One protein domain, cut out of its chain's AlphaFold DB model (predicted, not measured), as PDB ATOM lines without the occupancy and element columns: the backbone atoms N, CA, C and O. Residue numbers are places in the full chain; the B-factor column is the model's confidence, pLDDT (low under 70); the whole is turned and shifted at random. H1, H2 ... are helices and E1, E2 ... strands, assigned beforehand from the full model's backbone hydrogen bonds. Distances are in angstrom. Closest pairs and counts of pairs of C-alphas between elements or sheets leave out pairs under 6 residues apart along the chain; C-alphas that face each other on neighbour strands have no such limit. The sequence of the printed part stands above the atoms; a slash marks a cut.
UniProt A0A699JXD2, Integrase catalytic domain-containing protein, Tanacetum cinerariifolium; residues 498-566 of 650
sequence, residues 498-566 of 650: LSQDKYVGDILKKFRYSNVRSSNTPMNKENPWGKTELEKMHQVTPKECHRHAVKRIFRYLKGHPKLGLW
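Overview. This is residues 498 to 566 of the 650 residues of the protein "Integrase catalytic domain-containing protein" of Tanacetum cinerariifolium (UniProt A0A699JXD2). One long helix, H2, runs along the longest axis; the shorter H1 packs at a slant on its last turns, and a long unnamed loop, residues 511 to 543, leads from H1 to the far end of H2. Beyond H2, the short strand E1 comes back beside the first printed residues. The 69 printed residues hold H1, H2 and E1 in that order, mostly helix, with under half in named elements. The whole is only just loose, close to compact, with a radius of gyration of the C-alphas of 13.6 A; it spans 36 by 24 by 23 A.

Arrangement. Start at residues 498 to 499, which pair antiparallel with residues 564 to 565 of E1, residues 564 to 566; E1 pairs with no named strand. Next, H1, residues 501 to 510, and H2, residues 544 to 559, form a helical hairpin, opposite ways at a steep tilt of 43 degrees. They touch through residues 554 to 558 of H2 alone; the closest C-alphas, of Val 504 and Leu 557, are 6.6 A apart. H1 and E1 are only just apart, 8.3 A at the closest C-alphas. In both helices every O i to N i+4 pair is within hydrogen-bond range.

Along the chain. Find C-alpha 501 at (108.767, 114.142, 128.844), where H1 begins its 14.2 A. H2 runs 22.7 A from C-alpha 544 at (112.781, 124.378, 154.429), and E1 ends at C-alpha 566, (115.656, 102.555, 125.304).

Size, cuts and confidence. The C-alphas farthest apart, of Thr 541 and Trp 566, are 38.9 A apart. The printed part has no cut; H1 to H2 is a long link, H2 to E1 a tight one. Look for pLDDT under 70 at residues 524 to 542 and residue 545.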
ATOM      1  N   LEU A 498     110.711 104.482 126.009       80.69
ATOM      2  CA  LEU A 498     109.785 104.888 127.072       80.69
ATOM      3  C   LEU A 498     110.232 106.222 127.672       80.69
ATOM      4  O   LEU A 498     111.346 106.334 128.183       80.69
ATOM      5  N   SER A 499     109.350 107.219 127.658       83.81
ATOM      6  CA  SER A 499     109.623 108.581 128.123       83.81
ATOM      7  C   SER A 499     108.591 109.068 129.144       83.81
ATOM      8  O   SER A 499     107.457 108.592 129.188       83.81
ATOM      9  N   GLN A 500     108.971 110.062 129.948       84.38
ATOM     10  CA  GLN A 500     108.045 110.845 130.774       84.38
ATOM     11  C   GLN A 500     108.072 112.345 130.436       84.38
ATOM     12  O   GLN A 500     107.576 113.140 131.230       84.38
ATOM     13  N   ASP A 501     108.595 112.738 129.266       85.69
ATOM     14  CA  ASP A 501     108.767 114.142 128.844       85.69
ATOM     15  C   ASP A 501     107.485 114.974 129.034       85.69
ATOM     16  O   ASP A 501     107.494 115.982 129.741       85.69
ATOM     17  N   LYS A 502     106.333 114.485 128.548       85.25
ATOM     18  CA  LYS A 502     105.028 115.146 128.752       85.25
ATOM     19  C   LYS A 502     104.690 115.356 130.238       85.25
ATOM     20  O   LYS A 502     104.366 116.469 130.640       85.25
ATOM     21  N   TYR A 503     104.826 114.317 131.066       85.12
ATOM     22  CA  TYR A 503     104.567 114.397 132.511       85.12
ATOM     23  C   TYR A 503     105.534 115.361 133.222       85.12
ATOM     24  O   TYR A 503     105.123 116.116 134.105       85.12
ATOM     25  N   VAL A 504     106.806 115.381 132.810       86.62
ATOM     26  CA  VAL A 504     107.815 116.329 133.299       86.62
ATOM     27  C   VAL A 504     107.465 117.763 132.888       86.62
ATOM     28  O   VAL A 504     107.529 118.670 133.718       86.62
ATOM     29  N   GLY A 505     107.026 117.985 131.650       87.25
ATOM     30  CA  GLY A 505     106.533 119.281 131.187       87.25
ATOM     31  C   GLY A 505     105.333 119.771 132.000       87.25
ATOM     32  O   GLY A 505     105.333 120.908 132.480       87.25
ATOM     33  N   ASP A 506     104.342 118.909 132.213       87.69
ATOM     34  CA  ASP A 506     103.107 119.247 132.925       87.69
ATOM     35  C   ASP A 506     103.349 119.505 134.421       87.69
ATOM     36  O   ASP A 506     102.824 120.479 134.970       87.69
ATOM     37  N   ILE A 507     104.207 118.719 135.088       88.50
ATOM     38  CA  ILE A 507     104.546 118.957 136.500       88.50
ATOM     39  C   ILE A 507     105.384 120.236 136.678       88.50
ATOM     40  O   ILE A 507     105.139 121.002 137.613       88.50
ATOM     41  N   LEU A 508     106.312 120.535 135.758       89.12
ATOM     42  CA  LEU A 508     107.086 121.782 135.783       89.12
ATOM     43  C   LEU A 508     106.196 123.009 135.547       89.12
ATOM     44  O   LEU A 508     106.353 124.003 136.258       89.12
ATOM     45  N   LYS A 509     105.229 122.935 134.620       90.19
ATOM     46  CA  LYS A 509     104.217 123.987 134.417       90.19
ATOM     47  C   LYS A 509     103.359 124.181 135.669       90.19
ATOM     48  O   LYS A 509     103.260 125.303 136.163       90.19
ATOM     49  N   LYS A 510     102.807 123.095 136.231       90.44
ATOM     50  CA  LYS A 510     101.919 123.120 137.411       90.44
ATOM     51  C   LYS A 510     102.537 123.841 138.611       90.44
ATOM     52  O   LYS A 510     101.848 124.602 139.283       90.44
ATOM     53  N   PHE A 511     103.831 123.640 138.863       87.62
ATOM     54  CA  PHE A 511     104.544 124.298 139.965       87.62
ATOM     55  C   PHE A 511     105.281 125.591 139.566       87.62
ATOM     56  O   PHE A 511     105.977 126.166 140.400       87.62
ATOM     57  N   ARG A 512     105.129 126.073 138.321       87.44
ATOM     58  CA  ARG A 512     105.810 127.260 137.760       87.44
ATOM     59  C   ARG A 512     107.353 127.156 137.733       87.44
ATOM     60  O   ARG A 512     108.051 128.159 137.842       87.44
ATOM     61  N   TYR A 513     107.900 125.950 137.543       86.25
ATOM     62  CA  TYR A 513     109.351 125.681 137.460       86.25
ATOM     63  C   TYR A 513     109.941 125.733 136.040       86.25
ATOM     64  O   TYR A 513     111.156 125.598 135.883       86.25
ATOM     65  N   SER A 514     109.127 125.985 135.009       84.00
ATOM     66  CA  SER A 514     109.550 126.014 133.598       84.00
ATOM     67  C   SER A 514     110.750 126.929 133.315       84.00
ATOM     68  O   SER A 514     111.611 126.571 132.515       84.00
ATOM     69  N   ASN A 515     110.887 128.061 134.018       84.81
ATOM     70  CA  ASN A 515     111.931 129.064 133.747       84.81
ATOM     71  C   ASN A 515     113.159 128.977 134.679       84.81
ATOM     72  O   ASN A 515     114.107 129.736 134.519       84.81
ATOM     73  N   VAL A 516     113.210 128.025 135.616       85.19
ATOM     74  CA  VAL A 516     114.291 127.944 136.623       85.19
ATOM     75  C   VAL A 516     115.601 127.398 136.016       85.19
ATOM     76  O   VAL A 516     115.560 126.623 135.063       85.19
ATOM     77  N   ARG A 517     116.780 127.774 136.539       87.69
ATOM     78  CA  ARG A 517     118.080 127.196 136.122       87.69
ATOM     79  C   ARG A 517     118.117 125.681 136.383       87.69
ATOM     80  O   ARG A 517     117.735 125.246 137.468       87.69
ATOM     81  N   SER A 518     118.578 124.891 135.413       88.62
ATOM     82  CA  SER A 518     118.690 123.428 135.523       88.62
ATOM     83  C   SER A 518     119.756 122.977 136.539       88.62
ATOM     84  O   SER A 518     120.573 123.768 137.011       88.62
ATOM     85  N   SER A 519     119.724 121.693 136.910       84.44
ATOM     86  CA  SER A 519     120.707 121.042 137.788       84.44
ATOM     87  C   SER A 519     121.149 119.715 137.178       84.44
ATOM     88  O   SER A 519     120.302 118.893 136.845       84.44
ATOM     89  N   ASN A 520     122.456 119.461 137.094       84.38
ATOM     90  CA  ASN A 520     122.961 118.228 136.477       84.38
ATOM     91  C   ASN A 520     122.738 116.984 137.354       84.38
ATOM     92  O   ASN A 520     122.699 115.870 136.848       84.38
ATOM     93  N   THR A 521     122.550 117.162 138.667       78.88
ATOM     94  CA  THR A 521     122.291 116.066 139.615       78.88
ATOM     95  C   THR A 521     121.004 116.299 140.418       78.88
ATOM     96  O   THR A 521     120.737 117.443 140.818       78.88
ATOM     97  N   PRO A 522     120.225 115.241 140.727       75.75
ATOM     98  CA  PRO A 522     119.010 115.360 141.540       75.75
ATOM     99  C   PRO A 522     119.317 115.702 143.006       75.75
ATOM    100  O   PRO A 522     118.536 116.390 143.660       75.75
ATOM    101  N   MET A 523     120.484 115.285 143.507       72.19
ATOM    102  CA  MET A 523     120.966 115.515 144.873       72.19
ATOM    103  C   MET A 523     122.192 116.444 144.880       72.19
ATOM    104  O   MET A 523     122.898 116.538 143.873       72.19
ATOM    105  N   ASN A 524     122.423 117.181 145.972       64.44
ATOM    106  CA  ASN A 524     123.572 118.088 146.073       64.44
ATOM    107  C   ASN A 524     124.869 117.320 146.385       64.44
ATOM    108  O   ASN A 524     124.812 116.336 147.113       64.44
ATOM    109  N   LYS A 525     126.012 117.779 145.854       57.09
ATOM    110  CA  LYS A 525     127.331 117.168 146.121       57.09
ATOM    111  C   LYS A 525     127.950 117.676 147.429       57.09
ATOM    112  O   LYS A 525     128.452 116.888 148.214       57.09
ATOM    113  N   GLU A 526     127.861 118.982 147.664       50.41
ATOM    114  CA  GLU A 526     128.531 119.689 148.775       50.41
ATOM    115  C   GLU A 526     127.734 119.703 150.080       50.41
ATOM    116  O   GLU A 526     128.235 120.131 151.111       50.41
ATOM    117  N   ASN A 527     126.484 119.241 150.045       43.56
ATOM    118  CA  ASN A 527     125.687 119.073 151.249       43.56
ATOM    119  C   ASN A 527     125.309 117.591 151.360       43.56
ATOM    120  O   ASN A 527     124.202 117.216 150.949       43.56
ATOM    121  N   PRO A 528     126.219 116.728 151.862       43.38
ATOM    122  CA  PRO A 528     125.798 115.473 152.447       43.38
ATOM    123  C   PRO A 528     124.940 115.870 153.642       43.38
ATOM    124  O   PRO A 528     125.465 116.240 154.692       43.38
ATOM    125  N   TRP A 529     123.616 115.873 153.453       46.00
ATOM    126  CA  TRP A 529     122.680 116.120 154.541       46.00
ATOM    127  C   TRP A 529     123.146 115.294 155.729       46.00
ATOM    128  O   TRP A 529     123.272 114.071 155.597       46.00
ATOM    129  N   GLY A 530     123.415 115.958 156.860       34.59
ATOM    130  CA  GLY A 530     123.661 115.260 158.114       34.59
ATOM    131  C   GLY A 530     122.597 114.176 158.218       34.59
ATOM    132  O   GLY A 530     121.410 114.462 158.022       34.59
ATOM    133  N   LYS A 531     123.037 112.921 158.389       39.53
ATOM    134  CA  LYS A 531     122.263 111.693 158.092       39.53
ATOM    135  C   LYS A 531     120.944 111.576 158.894       39.53
ATOM    136  O   LYS A 531     120.200 110.616 158.734       39.53
ATOM    137  N   THR A 532     120.671 112.565 159.739       34.00
ATOM    138  CA  THR A 532     119.544 112.828 160.631       34.00
ATOM    139  C   THR A 532     118.317 113.512 160.001       34.00
ATOM    140  O   THR A 532     117.238 113.378 160.583       34.00
ATOM    141  N   GLU A 533     118.425 114.248 158.883       38.59
ATOM    142  CA  GLU A 533     117.312 115.094 158.374       38.59
ATOM    143  C   GLU A 533     116.489 114.469 157.228       38.59
ATOM    144  O   GLU A 533     115.263 114.495 157.302       38.59
ATOM    145  N   LEU A 534     117.103 113.854 156.205       39.97
ATOM    146  CA  LEU A 534     116.349 113.338 155.041       39.97
ATOM    147  C   LEU A 534     115.425 112.147 155.388       39.97
ATOM    148  O   LEU A 534     114.436 111.899 154.701       39.97
ATOM    149  N   GLU A 535     115.717 111.425 156.476       41.94
ATOM    150  CA  GLU A 535     114.911 110.290 156.957       41.94
ATOM    151  C   GLU A 535     113.609 110.720 157.673       41.94
ATOM    152  O   GLU A 535     112.743 109.887 157.949       41.94
ATOM    153  N   LYS A 536     113.408 112.023 157.932       40.28
ATOM    154  CA  LYS A 536     112.209 112.567 158.600       40.28
ATOM    155  C   LYS A 536     110.995 112.745 157.673       40.28
ATOM    156  O   LYS A 536     110.109 113.542 157.971       40.28
ATOM    157  N   MET A 537     110.863 111.932 156.618       39.56
ATOM    158  CA  MET A 537     109.615 111.827 155.830       39.56
ATOM    159  C   MET A 537     108.393 111.360 156.650       39.56
ATOM    160  O   MET A 537     107.268 111.452 156.172       39.56
ATOM    161  N   HIS A 538     108.593 110.893 157.887       40.97
ATOM    162  CA  HIS A 538     107.520 110.606 158.845       40.97
ATOM    163  C   HIS A 538     107.072 111.827 159.676       40.97
ATOM    164  O   HIS A 538     106.156 111.691 160.485       40.97
ATOM    165  N   GLN A 539     107.683 113.011 159.519       38.00
ATOM    166  CA  GLN A 539     107.186 114.231 160.164       38.00
ATOM    167  C   GLN A 539     106.048 114.857 159.351       38.00
ATOM    168  O   GLN A 539     106.190 115.137 158.163       38.00
ATOM    169  N   VAL A 540     104.944 115.156 160.039       45.16
ATOM    170  CA  VAL A 540     103.712 115.782 159.515       45.16
ATOM    171  C   VAL A 540     103.922 117.264 159.119       45.16
ATOM    172  O   VAL A 540     102.987 117.964 158.747       45.16
ATOM    173  N   THR A 541     105.161 117.764 159.151       51.56
ATOM    174  CA  THR A 541     105.498 119.180 158.948       51.56
ATOM    175  C   THR A 541     106.677 119.322 157.973       51.56
ATOM    176  O   THR A 541     107.813 118.993 158.329       51.56
ATOM    177  N   PRO A 542     106.456 119.798 156.732       63.84
ATOM    178  CA  PRO A 542     107.533 120.036 155.772       63.84
ATOM    179  C   PRO A 542     108.490 121.140 156.240       63.84
ATOM    180  O   PRO A 542     108.067 122.249 156.552       63.84
ATOM    181  N   LYS A 543     109.796 120.854 156.236       75.94
ATOM    182  CA  LYS A 543     110.857 121.820 156.551       75.94
ATOM    183  C   LYS A 543     111.394 122.532 155.304       75.94
ATOM    184  O   LYS A 543     111.283 122.028 154.184       75.94
ATOM    185  N   GLU A 544     112.099 123.646 155.507       73.50
ATOM    186  CA  GLU A 544     112.781 124.378 154.429       73.50
ATOM    187  C   GLU A 544     113.813 123.513 153.679       73.50
ATOM    188  O   GLU A 544     113.913 123.579 152.454       73.50
ATOM    189  N   CYS A 545     114.517 122.616 154.380       67.31
ATOM    190  CA  CYS A 545     115.420 121.640 153.764       67.31
ATOM    191  C   CYS A 545     114.699 120.726 152.754       67.31
ATOM    192  O   CYS A 545     115.183 120.539 151.634       67.31
ATOM    193  N   HIS A 546     113.496 120.241 153.086       75.31
ATOM    194  CA  HIS A 546     112.659 119.458 152.169       75.31
ATOM    195  C   HIS A 546     112.239 120.301 150.953       75.31
ATOM    196  O   HIS A 546     112.299 119.824 149.817       75.31
ATOM    197  N   ARG A 547     111.895 121.581 151.163       76.56
ATOM    198  CA  ARG A 547     111.565 122.526 150.082       76.56
ATOM    199  C   ARG A 547     112.744 122.722 149.124       76.56
ATOM    200  O   ARG A 547     112.552 122.664 147.910       76.56
ATOM    201  N   HIS A 548     113.966 122.890 149.631       79.25
ATOM    202  CA  HIS A 548     115.175 122.982 148.801       79.25
ATOM    203  C   HIS A 548     115.493 121.684 148.041       79.25
ATOM    204  O   HIS A 548     115.901 121.756 146.877       79.25
ATOM    205  N   ALA A 549     115.278 120.514 148.650       78.50
ATOM    206  CA  ALA A 549     115.458 119.221 147.989       78.50
ATOM    207  C   ALA A 549     114.474 119.043 146.817       78.50
ATOM    208  O   ALA A 549     114.899 118.797 145.689       78.50
ATOM    209  N   VAL A 550     113.178 119.288 147.040       83.38
ATOM    210  CA  VAL A 550     112.140 119.251 145.990       83.38
ATOM    211  C   VAL A 550     112.438 120.264 144.875       83.38
ATOM    212  O   VAL A 550     112.401 119.918 143.693       83.38
ATOM    213  N   LYS A 551     112.855 121.491 145.225       85.06
ATOM    214  CA  LYS A 551     113.344 122.494 144.259       85.06
ATOM    215  C   LYS A 551     114.538 122.001 143.438       85.06
ATOM    216  O   LYS A 551     114.682 122.392 142.281       85.06
ATOM    217  N   ARG A 552     115.437 121.180 143.996       85.12
ATOM    218  CA  ARG A 552     116.554 120.592 143.230       85.12
ATOM    219  C   ARG A 552     116.075 119.492 142.285       85.12
ATOM    220  O   ARG A 552     116.516 119.486 141.140       85.12
ATOM    221  N   ILE A 553     115.137 118.647 142.713       87.88
ATOM    222  CA  ILE A 553     114.528 117.616 141.860       87.88
ATOM    223  C   ILE A 553     113.858 118.259 140.637       87.88
ATOM    224  O   ILE A 553     114.159 117.863 139.515       87.88
ATOM    225  N   PHE A 554     113.053 119.317 140.806       88.50
ATOM    226  CA  PHE A 554     112.462 120.028 139.661       88.50
ATOM    227  C   PHE A 554     113.514 120.636 138.718       88.50
ATOM    228  O   PHE A 554     113.385 120.529 137.500       88.50
ATOM    229  N   ARG A 555     114.599 121.212 139.253       88.44
ATOM    230  CA  ARG A 555     115.720 121.710 138.430       88.44
ATOM    231  C   ARG A 555     116.445 120.597 137.668       88.44
ATOM    232  O   ARG A 555     116.903 120.836 136.554       88.44
ATOM    233  N   TYR A 556     116.541 119.399 138.241       89.56
ATOM    234  CA  TYR A 556     117.100 118.229 137.564       89.56
ATOM    235  C   TYR A 556     116.189 117.716 136.445       89.56
ATOM    236  O   TYR A 556     116.659 117.518 135.325       89.56
ATOM    237  N   LEU A 557     114.885 117.588 136.716       88.62
ATOM    238  CA  LEU A 557     113.888 117.183 135.722       88.62
ATOM    239  C   LEU A 557     113.842 118.154 134.533       88.62
ATOM    240  O   LEU A 557     113.796 117.709 133.393       88.62
ATOM    241  N   LYS A 558     113.955 119.470 134.772       88.56
ATOM    242  CA  LYS A 558     114.084 120.462 133.690       88.56
ATOM    243  C   LYS A 558     115.371 120.293 132.866       88.56
ATOM    244  O   LYS A 558     115.370 120.613 131.682       88.56
ATOM    245  N   GLY A 559     116.467 119.834 133.471       86.94
ATOM    246  CA  GLY A 559     117.717 119.569 132.749       86.94
ATOM    247  C   GLY A 559     117.634 118.356 131.819       86.94
ATOM    248  O   GLY A 559     118.261 118.358 130.767       86.94
ATOM    249  N   HIS A 560     116.835 117.348 132.184       85.69
ATOM    250  CA  HIS A 560     116.785 116.054 131.494       85.69
ATOM    251  C   HIS A 560     115.348 115.566 131.204       85.69
ATOM    252  O   HIS A 560     115.025 114.419 131.518       85.69
ATOM    253  N   PRO A 561     114.460 116.383 130.603       81.19
ATOM    254  CA  PRO A 561     113.057 116.006 130.405       81.19
ATOM    255  C   PRO A 561     112.904 114.880 129.369       81.19
ATOM    256  O   PRO A 561     112.029 114.030 129.490       81.19
ATOM    257  N   LYS A 562     113.836 114.812 128.409       84.00
ATOM    258  CA  LYS A 562     113.922 113.773 127.372       84.00
ATOM    259  C   LYS A 562     114.622 112.487 127.831       84.00
ATOM    260  O   LYS A 562     114.862 111.617 127.000       84.00
ATOM    261  N   LEU A 563     114.987 112.352 129.110       85.06
ATOM    262  CA  LEU A 563     115.585 111.115 129.618       85.06
ATOM    263  C   LEU A 563     114.526 110.003 129.648       85.06
ATOM    264  O   LEU A 563     113.398 110.214 130.094       85.06
ATOM    265  N   GLY A 564     114.891 108.816 129.176       82.44
ATOM    266  CA  GLY A 564     113.981 107.687 129.038       82.44
ATOM    267  C   GLY A 564     114.729 106.365 128.926       82.44
ATOM    268  O   GLY A 564     115.960 106.334 128.942       82.44
ATOM    269  N   LEU A 565     113.976 105.274 128.833       80.44
ATOM    270  CA  LEU A 565     114.511 103.920 128.703       80.44
ATOM    271  C   LEU A 565     114.425 103.488 127.236       80.44
ATOM    272  O   LEU A 565     113.356 103.566 126.631       80.44
ATOM    273  N   TRP A 566     115.557 103.062 126.673       81.69
ATOM    274  CA  TRP A 566     115.656 102.555 125.304       81.69
ATOM    275  C   TRP A 566     115.690 101.027 125.297       81.69
ATOM    276  O   TRP A 566     116.450 100.410 126.043       81.69
TER     277      TRP A 566